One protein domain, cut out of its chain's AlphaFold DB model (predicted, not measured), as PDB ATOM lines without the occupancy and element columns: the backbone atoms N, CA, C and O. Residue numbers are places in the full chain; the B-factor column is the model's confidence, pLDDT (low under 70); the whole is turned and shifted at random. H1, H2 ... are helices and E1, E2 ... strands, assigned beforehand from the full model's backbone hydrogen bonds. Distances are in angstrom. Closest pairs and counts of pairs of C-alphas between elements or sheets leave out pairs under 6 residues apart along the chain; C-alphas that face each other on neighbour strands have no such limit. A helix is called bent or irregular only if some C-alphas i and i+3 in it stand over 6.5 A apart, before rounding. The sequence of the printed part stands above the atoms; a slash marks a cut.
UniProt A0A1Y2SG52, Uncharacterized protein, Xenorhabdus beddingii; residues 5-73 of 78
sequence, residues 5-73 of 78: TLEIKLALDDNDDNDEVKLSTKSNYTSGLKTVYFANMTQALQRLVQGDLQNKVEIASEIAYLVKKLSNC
ATOM      1  N   THR A   5      -2.990  13.206  36.327       72.50
ATOM      2  CA  THR A   5      -2.927  12.585  35.006       72.50
ATOM      3  C   THR A   5      -1.487  12.192  34.714       72.50
ATOM      4  O   THR A   5      -0.587  13.035  34.763       72.50
ATOM      5  N   LEU A   6      -1.283  10.913  34.394       72.12
ATOM      6  CA  LEU A   6      -0.053  10.392  33.807       72.12
ATOM      7  C   LEU A   6      -0.333  10.078  32.339       72.12
ATOM      8  O   LEU A   6      -1.117   9.187  32.029       72.12
ATOM      9  N   GLU A   7       0.306  10.821  31.448       77.44
ATOM     10  CA  GLU A   7       0.277  10.594  30.012       77.44
ATOM     11  C   GLU A   7       1.539   9.834  29.607       77.44
ATOM     12  O   GLU A   7       2.658  10.211  29.967       77.44
ATOM     13  N   ILE A   8       1.346   8.753  28.858       73.69
ATOM     14  CA  ILE A   8       2.418   7.902  28.356       73.69
ATOM     15  C   ILE A   8       2.278   7.852  26.843       73.69
ATOM     16  O   ILE A   8       1.216   7.499  26.331       73.69
ATOM     17  N   LYS A   9       3.341   8.219  26.134       77.19
ATOM     18  CA  LYS A   9       3.391   8.222  24.673       77.19
ATOM     19  C   LYS A   9       4.496   7.296  24.197       77.19
ATOM     20  O   LYS A   9       5.656   7.474  24.568       77.19
ATOM     21  N   LEU A  10       4.102   6.348  23.357       71.31
ATOM     22  CA  LEU A  10       4.998   5.542  22.541       71.31
ATOM     23  C   LEU A  10       5.112   6.218  21.176       71.31
ATOM     24  O   LEU A  10       4.083   6.511  20.564       71.31
ATOM     25  N   ALA A  11       6.328   6.464  20.712       72.19
ATOM     26  CA  ALA A  11       6.586   6.924  19.358       72.19
ATOM     27  C   ALA A  11       7.612   6.002  18.697       72.19
ATOM     28  O   ALA A  11       8.556   5.552  19.347       72.19
ATOM     29  N   LEU A  12       7.399   5.730  17.414       65.50
ATOM     30  CA  LEU A  12       8.402   5.143  16.536       65.50
ATOM     31  C   LEU A  12       9.145   6.313  15.892       65.50
ATOM     32  O   LEU A  12       8.501   7.269  15.450       65.50
ATOM     33  N   ASP A  13      10.474   6.299  15.934       62.03
ATOM     34  CA  ASP A  13      11.259   7.308  15.232       62.03
ATOM     35  C   ASP A  13      11.416   6.890  13.768       62.03
ATOM     36  O   ASP A  13      12.287   6.100  13.429       62.03
ATOM     37  N   ASP A  14      10.551   7.415  12.898       57.88
ATOM     38  CA  ASP A  14      10.556   7.104  11.461       57.88
ATOM     39  C   ASP A  14      11.783   7.685  10.709       57.88
ATOM     40  O   ASP A  14      11.872   7.554   9.488       57.88
ATOM     41  N   ASN A  15      12.706   8.381  11.393       58.59
ATOM     42  CA  ASN A  15      13.850   9.066  10.769       58.59
ATOM     43  C   ASN A  15      15.191   8.322  10.859       58.59
ATOM     44  O   ASN A  15      16.167   8.820  10.295       58.59
ATOM     45  N   ASP A  16      15.270   7.183  11.546       52.41
ATOM     46  CA  ASP A  16      16.505   6.403  11.663       52.41
ATOM     47  C   ASP A  16      16.286   5.016  11.041       52.41
ATOM     48  O   ASP A  16      15.275   4.367  11.291       52.41
ATOM     49  N   ASP A  17      17.242   4.523  10.245       54.00
ATOM     50  CA  ASP A  17      17.197   3.166   9.654       54.00
ATOM     51  C   ASP A  17      17.162   2.050  10.729       54.00
ATOM     52  O   ASP A  17      16.988   0.865  10.424       54.00
ATOM     53  N   ASN A  18      17.331   2.434  11.996       54.91
ATOM     54  CA  ASN A  18      17.026   1.641  13.170       54.91
ATOM     55  C   ASN A  18      15.697   2.131  13.745       54.91
ATOM     56  O   ASN A  18      15.655   3.228  14.291       54.91
ATOM     57  N   ASP A  19      14.656   1.300  13.659       60.22
ATOM     58  CA  ASP A  19      13.328   1.508  14.254       60.22
ATOM     59  C   ASP A  19      13.416   1.651  15.799       60.22
ATOM     60  O   ASP A  19      13.031   0.758  16.566       60.22
ATOM     61  N   GLU A  20      13.992   2.753  16.286       61.81
ATOM     62  CA  GLU A  20      14.213   3.008  17.700       61.81
ATOM     63  C   GLU A  20      12.904   3.503  18.308       61.81
ATOM     64  O   GLU A  20      12.370   4.569  17.988       61.81
ATOM     65  N   VAL A  21      12.357   2.695  19.208       66.62
ATOM     66  CA  VAL A  21      11.108   3.022  19.879       66.62
ATOM     67  C   VAL A  21      11.403   3.931  21.069       66.62
ATOM     68  O   VAL A  21      12.131   3.566  21.993       66.62
ATOM     69  N   LYS A  22      10.788   5.115  21.084       68.75
ATOM     70  CA  LYS A  22      10.962   6.114  22.143       68.75
ATOM     71  C   LYS A  22       9.728   6.179  23.035       68.75
ATOM     72  O   LYS A  22       8.609   6.429  22.580       68.75
ATOM     73  N   LEU A  23       9.942   5.996  24.337       71.75
ATOM     74  CA  LEU A  23       8.923   6.181  25.366       71.75
ATOM     75  C   LEU A  23       9.074   7.565  26.009       71.75
ATOM     76  O   LEU A  23      10.121   7.900  26.562       71.75
ATOM     77  N   SER A  24       8.005   8.361  26.003       74.19
ATOM     78  CA  SER A  24       7.945   9.629  26.735       74.19
ATOM     79  C   SER A  24       6.817   9.609  27.763       74.19
ATOM     80  O   SER A  24       5.724   9.099  27.511       74.19
ATOM     81  N   THR A  25       7.084  10.162  28.946       68.81
ATOM     82  CA  THR A  25       6.088  10.289  30.012       68.81
ATOM     83  C   THR A  25       5.919  11.749  30.397       68.81
ATOM     84  O   THR A  25       6.885  12.501  30.532       68.81
ATOM     85  N   LYS A  26       4.669  12.167  30.585       74.44
ATOM     86  CA  LYS A  26       4.321  13.495  31.079       74.44
ATOM     87  C   LYS A  26       3.310  13.344  32.198       74.44
ATOM     88  O   LYS A  26       2.295  12.678  32.041       74.44
ATOM     89  N   SER A  27       3.571  13.979  33.327       70.12
ATOM     90  CA  SER A  27       2.613  14.053  34.421       70.12
ATOM     91  C   SER A  27       2.117  15.482  34.585       70.12
ATOM     92  O   SER A  27       2.887  16.436  34.459       70.12
ATOM     93  N   ASN A  28       0.818  15.640  34.843       70.12
ATOM     94  CA  ASN A  28       0.246  16.916  35.253       70.12
ATOM     95  C   ASN A  28      -0.318  16.793  36.668       70.12
ATOM     96  O   ASN A  28      -1.076  15.872  36.983       70.12
ATOM     97  N   TYR A  29       0.070  17.741  37.515       63.12
ATOM     98  CA  TYR A  29      -0.389  17.840  38.889       63.12
ATOM     99  C   TYR A  29      -1.250  19.091  39.017       63.12
ATOM    100  O   TYR A  29      -0.744  20.201  39.182       63.12
ATOM    101  N   THR A  30      -2.569  18.918  38.979       60.47
ATOM    102  CA  THR A  30      -3.495  19.998  39.321       60.47
ATOM    103  C   THR A  30      -3.437  20.256  40.826       60.47
ATOM    104  O   THR A  30      -3.893  19.449  41.640       60.47
ATOM    105  N   SER A  31      -2.802  21.376  41.178       52.66
ATOM    106  CA  SER A  31      -2.563  21.846  42.542       52.66
ATOM    107  C   SER A  31      -3.852  21.900  43.362       52.66
ATOM    108  O   SER A  31      -4.748  22.705  43.121       52.66
ATOM    109  N   GLY A  32      -3.918  21.044  44.371       55.84
ATOM    110  CA  GLY A  32      -4.842  21.164  45.485       55.84
ATOM    111  C   GLY A  32      -4.220  20.414  46.645       55.84
ATOM    112  O   GLY A  32      -4.222  19.191  46.590       55.84
ATOM    113  N   LEU A  33      -3.625  21.154  47.595       60.69
ATOM    114  CA  LEU A  33      -2.979  20.706  48.845       60.69
ATOM    115  C   LEU A  33      -2.875  19.174  48.978       60.69
ATOM    116  O   LEU A  33      -3.630  18.549  49.721       60.69
ATOM    117  N   LYS A  34      -1.953  18.555  48.231       58.91
ATOM    118  CA  LYS A  34      -1.610  17.143  48.420       58.91
ATOM    119  C   LYS A  34      -0.361  17.065  49.282       58.91
ATOM    120  O   LYS A  34       0.583  17.831  49.110       58.91
ATOM    121  N   THR A  35      -0.383  16.142  50.232       68.19
ATOM    122  CA  THR A  35       0.736  15.859  51.127       68.19
ATOM    123  C   THR A  35       1.951  15.395  50.316       68.19
ATOM    124  O   THR A  35       1.803  14.731  49.289       68.19
ATOM    125  N   VAL A  36       3.165  15.710  50.784       72.62
ATOM    126  CA  VAL A  36       4.449  15.273  50.184       72.62
ATOM    127  C   VAL A  36       4.452  13.770  49.856       72.62
ATOM    128  O   VAL A  36       5.009  13.337  48.851       72.62
ATOM    129  N   TYR A  37       3.750  12.977  50.670       74.12
ATOM    130  CA  TYR A  37       3.567  11.542  50.483       74.12
ATOM    131  C   TYR A  37       2.901  11.165  49.151       74.12
ATOM    132  O   TYR A  37       3.389  10.276  48.454       74.12
ATOM    133  N   PHE A  38       1.819  11.849  48.766       75.81
ATOM    134  CA  PHE A  38       1.119  11.551  47.515       75.81
ATOM    135  C   PHE A  38       2.009  11.868  46.311       75.81
ATOM    136  O   PHE A  38       2.118  11.048  45.408       75.81
ATOM    137  N   ALA A  39       2.717  13.004  46.333       73.62
ATOM    138  CA  ALA A  39       3.657  13.367  45.273       73.62
ATOM    139  C   ALA A  39       4.766  12.313  45.097       73.62
ATOM    140  O   ALA A  39       5.059  11.906  43.971       73.62
ATOM    141  N   ASN A  40       5.326  11.811  46.202       80.88
ATOM    142  CA  ASN A  40       6.350  10.766  46.168       80.88
ATOM    143  C   ASN A  40       5.817   9.448  45.593       80.88
ATOM    144  O   ASN A  40       6.474   8.846  44.744       80.88
ATOM    145  N   MET A  41       4.624   9.009  46.009       80.75
ATOM    146  CA  MET A  41       3.991   7.808  45.448       80.75
ATOM    147  C   MET A  41       3.757   7.935  43.948       80.75
ATOM    148  O   MET A  41       4.002   6.997  43.194       80.75
ATOM    149  N   THR A  42       3.304   9.100  43.501       77.31
ATOM    150  CA  THR A  42       3.009   9.322  42.093       77.31
ATOM    151  C   THR A  42       4.270   9.337  41.229       77.31
ATOM    152  O   THR A  42       4.287   8.731  40.159       77.31
ATOM    153  N   GLN A  43       5.361   9.939  41.711       78.44
ATOM    154  CA  GLN A  43       6.660   9.853  41.038       78.44
ATOM    155  C   GLN A  43       7.204   8.419  41.004       78.44
ATOM    156  O   GLN A  43       7.759   8.000  39.988       78.44
ATOM    157  N   ALA A  44       7.036   7.653  42.087       84.62
ATOM    158  CA  ALA A  44       7.445   6.251  42.129       84.62
ATOM    159  C   ALA A  44       6.663   5.404  41.113       84.62
ATOM    160  O   ALA A  44       7.267   4.638  40.363       84.62
ATOM    161  N   LEU A  45       5.343   5.599  41.030       82.50
ATOM    162  CA  LEU A  45       4.491   4.942  40.040       82.50
ATOM    163  C   LEU A  45       4.913   5.299  38.609       82.50
ATOM    164  O   LEU A  45       5.045   4.407  37.777       82.50
ATOM    165  N   GLN A  46       5.186   6.579  38.331       81.38
ATOM    166  CA  GLN A  46       5.661   7.020  37.018       81.38
ATOM    167  C   GLN A  46       6.964   6.312  36.618       81.38
ATOM    168  O   GLN A  46       7.067   5.825  35.496       81.38
ATOM    169  N   ARG A  47       7.940   6.204  37.530       83.94
ATOM    170  CA  ARG A  47       9.215   5.516  37.259       83.94
ATOM    171  C   ARG A  47       9.031   4.025  36.986       83.94
ATOM    172  O   ARG A  47       9.641   3.512  36.056       83.94
ATOM    173  N   LEU A  48       8.196   3.347  37.777       85.56
ATOM    174  CA  LEU A  48       7.912   1.919  37.595       85.56
ATOM    175  C   LEU A  48       7.268   1.646  36.237       85.56
ATOM    176  O   LEU A  48       7.737   0.785  35.497       85.56
ATOM    177  N   VAL A  49       6.232   2.411  35.893       82.62
ATOM    178  CA  VAL A  49       5.521   2.249  34.620       82.62
ATOM    179  C   VAL A  49       6.435   2.573  33.438       82.62
ATOM    180  O   VAL A  49       6.416   1.855  32.444       82.62
ATOM    181  N   GLN A  50       7.270   3.610  33.547       81.31
ATOM    182  CA  GLN A  50       8.213   3.959  32.487       81.31
ATOM    183  C   GLN A  50       9.267   2.865  32.265       81.31
ATOM    184  O   GLN A  50       9.533   2.513  31.122       81.31
ATOM    185  N   GLY A  51       9.835   2.303  33.336       81.50
ATOM    186  CA  GLY A  51      10.816   1.222  33.226       81.50
ATOM    187  C   GLY A  51      10.229  -0.062  32.633       81.50
ATOM    188  O   GLY A  51      10.832  -0.654  31.742       81.50
ATOM    189  N   ASP A  52       9.039  -0.471  33.082       84.06
ATOM    190  CA  ASP A  52       8.380  -1.684  32.576       84.06
ATOM    191  C   ASP A  52       7.992  -1.553  31.095       84.06
ATOM    192  O   ASP A  52       8.215  -2.470  30.303       84.06
ATOM    193  N   LEU A  53       7.464  -0.393  30.694       81.00
ATOM    194  CA  LEU A  53       7.095  -0.147  29.301       81.00
ATOM    195  C   LEU A  53       8.313  -0.059  28.382       81.00
ATOM    196  O   LEU A  53       8.254  -0.616  27.291       81.00
ATOM    197  N   GLN A  54       9.406   0.574  28.817       79.81
ATOM    198  CA  GLN A  54      10.645   0.645  28.037       79.81
ATOM    199  C   GLN A  54      11.208  -0.760  27.763       79.81
ATOM    200  O   GLN A  54      11.516  -1.093  26.626       79.81
ATOM    201  N   ASN A  55      11.234  -1.623  28.782       80.19
ATOM    202  CA  ASN A  55      11.707  -2.999  28.633       80.19
ATOM    203  C   ASN A  55      10.827  -3.820  27.665       80.19
ATOM    204  O   ASN A  55      11.321  -4.513  26.780       80.19
ATOM    205  N   LYS A  56       9.494  -3.714  27.784       80.88
ATOM    206  CA  LYS A  56       8.560  -4.390  26.859       80.88
ATOM    207  C   LYS A  56       8.736  -3.924  25.414       80.88
ATOM    208  O   LYS A  56       8.582  -4.718  24.491       80.88
ATOM    209  N   VAL A  57       9.019  -2.641  25.241       79.38
ATOM    210  CA  VAL A  57       9.271  -2.014  23.949       79.38
ATOM    211  C   VAL A  57      10.555  -2.538  23.307       79.38
ATOM    212  O   VAL A  57      10.531  -2.909  22.136       79.38
ATOM    213  N   GLU A  58      11.645  -2.618  24.067       78.62
ATOM    214  CA  GLU A  58      12.926  -3.154  23.593       78.62
ATOM    215  C   GLU A  58      12.776  -4.612  23.143       78.62
ATOM    216  O   GLU A  58      13.135  -4.946  22.015       78.62
ATOM    217  N   ILE A  59      12.111  -5.448  23.950       81.25
ATOM    218  CA  ILE A  59      11.807  -6.841  23.584       81.25
ATOM    219  C   ILE A  59      10.981  -6.913  22.290       81.25
ATOM    220  O   ILE A  59      11.248  -7.743  21.422       81.25
ATOM    221  N   ALA A  60       9.960  -6.065  22.142       78.75
ATOM    222  CA  ALA A  60       9.136  -6.048  20.936       78.75
ATOM    223  C   ALA A  60       9.942  -5.645  19.687       78.75
ATOM    224  O   ALA A  60       9.740  -6.237  18.624       78.75
ATOM    225  N   SER A  61      10.870  -4.692  19.820       78.06
ATOM    226  CA  SER A  61      11.778  -4.281  18.742       78.06
ATOM    227  C   SER A  61      12.735  -5.411  18.345       78.06
ATOM    228  O   SER A  61      12.851  -5.734  17.162       78.06
ATOM    229  N   GLU A  62      13.325  -6.118  19.314       79.88
ATOM    230  CA  GLU A  62      14.173  -7.286  19.045       79.88
ATOM    231  C   GLU A  62      13.412  -8.402  18.317       79.88
ATOM    232  O   GLU A  62      13.916  -8.979  17.349       79.88
ATOM    233  N   ILE A  63      12.172  -8.690  18.732       79.38
ATOM    234  CA  ILE A  63      11.312  -9.669  18.053       79.38
ATOM    235  C   ILE A  63      11.035  -9.226  16.613       79.38
ATOM    236  O   ILE A  63      11.161 -10.038  15.697       79.38
ATOM    237  N   ALA A  64      10.686  -7.957  16.392       78.75
ATOM    238  CA  ALA A  64      10.429  -7.426  15.054       78.75
ATOM    239  C   ALA A  64      11.672  -7.529  14.153       78.75
ATOM    240  O   ALA A  64      11.570  -7.984  13.009       78.75
ATOM    241  N   TYR A  65      12.851  -7.199  14.686       79.44
ATOM    242  CA  TYR A  65      14.128  -7.358  13.994       79.44
ATOM    243  C   TYR A  65      14.390  -8.820  13.608       79.44
ATOM    244  O   TYR A  65      14.727  -9.112  12.456       79.44
ATOM    245  N   LEU A  66      14.197  -9.760  14.539       79.62
ATOM    246  CA  LEU A  66      14.379 -11.190  14.282       79.62
ATOM    247  C   LEU A  66      13.396 -11.717  13.233       79.62
ATOM    248  O   LEU A  66      13.804 -12.477  12.357       79.62
ATOM    249  N   VAL A  67      12.131 -11.289  13.274       79.44
ATOM    250  CA  VAL A  67      11.122 -11.644  12.264       79.44
ATOM    251  C   VAL A  67      11.528 -11.123  10.886       79.44
ATOM    252  O   VAL A  67      11.510 -11.899   9.935       79.44
ATOM    253  N   LYS A  68      11.962  -9.861  10.778       78.19
ATOM    254  CA  LYS A  68      12.450  -9.264   9.519       78.19
ATOM    255  C   LYS A  68      13.671 -10.008   8.976       78.19
ATOM    256  O   LYS A  68      13.793 -10.233   7.773       78.19
ATOM    257  N   LYS A  69      14.580 -10.428   9.858       77.06
ATOM    258  CA  LYS A  69      15.760 -11.212   9.481       77.06
ATOM    259  C   LYS A  69      15.385 -12.619   9.012       77.06
ATOM    260  O   LYS A  69      15.930 -13.076   8.016       77.06
ATOM    261  N   LEU A  70      14.442 -13.279   9.686       74.94
ATOM    262  CA  LEU A  70      13.925 -14.592   9.291       74.94
ATOM    263  C   LEU A  70      13.160 -14.533   7.965       74.94
ATOM    264  O   LEU A  70      13.365 -15.397   7.122       74.94
ATOM    265  N   SER A  71      12.335 -13.508   7.739       71.94
ATOM    266  CA  SER A  71      11.621 -13.332   6.468       71.94
ATOM    267  C   SER A  71      12.559 -13.041   5.296       71.94
ATOM    268  O   SER A  71      12.258 -13.415   4.167       71.94
ATOM    269  N   ASN A  72      13.702 -12.401   5.568       64.12
ATOM    270  CA  ASN A  72      14.741 -12.118   4.577       64.12
ATOM    271  C   ASN A  72      15.769 -13.252   4.439       64.12
ATOM    272  O   ASN A  72      16.632 -13.189   3.568       64.12
ATOM    273  N   CYS A  73      15.677 -14.295   5.265       60.72
ATOM    274  CA  CYS A  73      16.405 -15.539   5.075       60.72
ATOM    275  C   CYS A  73      15.649 -16.370   4.026       60.72
ATOM    276  O   CYS A  73      14.963 -17.338   4.345       60.72
TER     277      CYS A  73
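AT A GLANCE: This is residues 5 to 73 of the 78 residues of an uncharacterized protein of Xenorhabdus beddingii (UniProt A0A1Y2SG52). A two-stranded hairpin, E1 and E2, lies lengthwise along one side of a single long helix, H1, making a slender rod. After E2 the printed part folds back into H1, whose residues 39 to 61 come near the hairpin, more to E2 than to E1; residues 66 to 73, of which 66 to 71 belong to H1, stick out at one end. The printed part has 69 residues, with two named strands and one named helix in the order E1, E2, H1; the sheet, E1 - E2, is antiparallel, and the class is mixed, helices and strands. The whole is extended, with a radius of gyration of the C-alphas of 17.0 A and spans of 60 by 21 by 12 A.

HOW THE PARTS SIT: E1, residues 5 to 12, and E2, residues 21 to 29, are antiparallel neighbours and form a hairpin, with 164 degrees between their N-to-C directions. C-alphas 6 and 27 face each other at 4.6 A, as do C-alphas 12 and 21 at 4.8 A. Across the pair, N 7 and O 26 are within hydrogen-bond range at 2.8 A, and N 22 and O 11 at 2.9 A. H1, residues 36 to 71, has 8 pairs of C-alphas within 8 A with E2, the closest being those of Leu 23 and Gln 54, 6.4 A apart. E1 and H1 have 1 such pair, the C-alphas of Leu 6 and Gln 46, 7.4 A apart. In H1 every O i to N i+4 pair is within hydrogen-bond range.

IN THESE COORDINATES: E1 begins at C-alpha 5, at (-2.927, 12.585, 35.006), and its 8 residues measure 22.9 A from first to last C-alpha. E2 has 9 residues and measures 26.7 A, from C-alpha 21 at (11.108, 3.022, 19.879) to C-alpha 29. H1 has 36 residues and measures 52.7 A; it is not bent, and it ends at C-alpha 71, at (11.621, -13.332, 6.468).

THE WHOLE: The two C-alphas farthest apart are those of Leu 33 and Cys 73, at 60.0 A. Residues 31 to 38, of which 36 to 38 belong to H1, stand free, and so do residues 66 to 73; the body without them spans 39 by 19 by 11 A. The printed part has no cut, and the links E1 to E2, with 8 residues, and E2 to H1, with 6 residues, are short. The mean pLDDT of the printed part is 72.6, and the model's confidence is under 70 at residues 12 to 22, 25, 29 to 35, and 72 to 73.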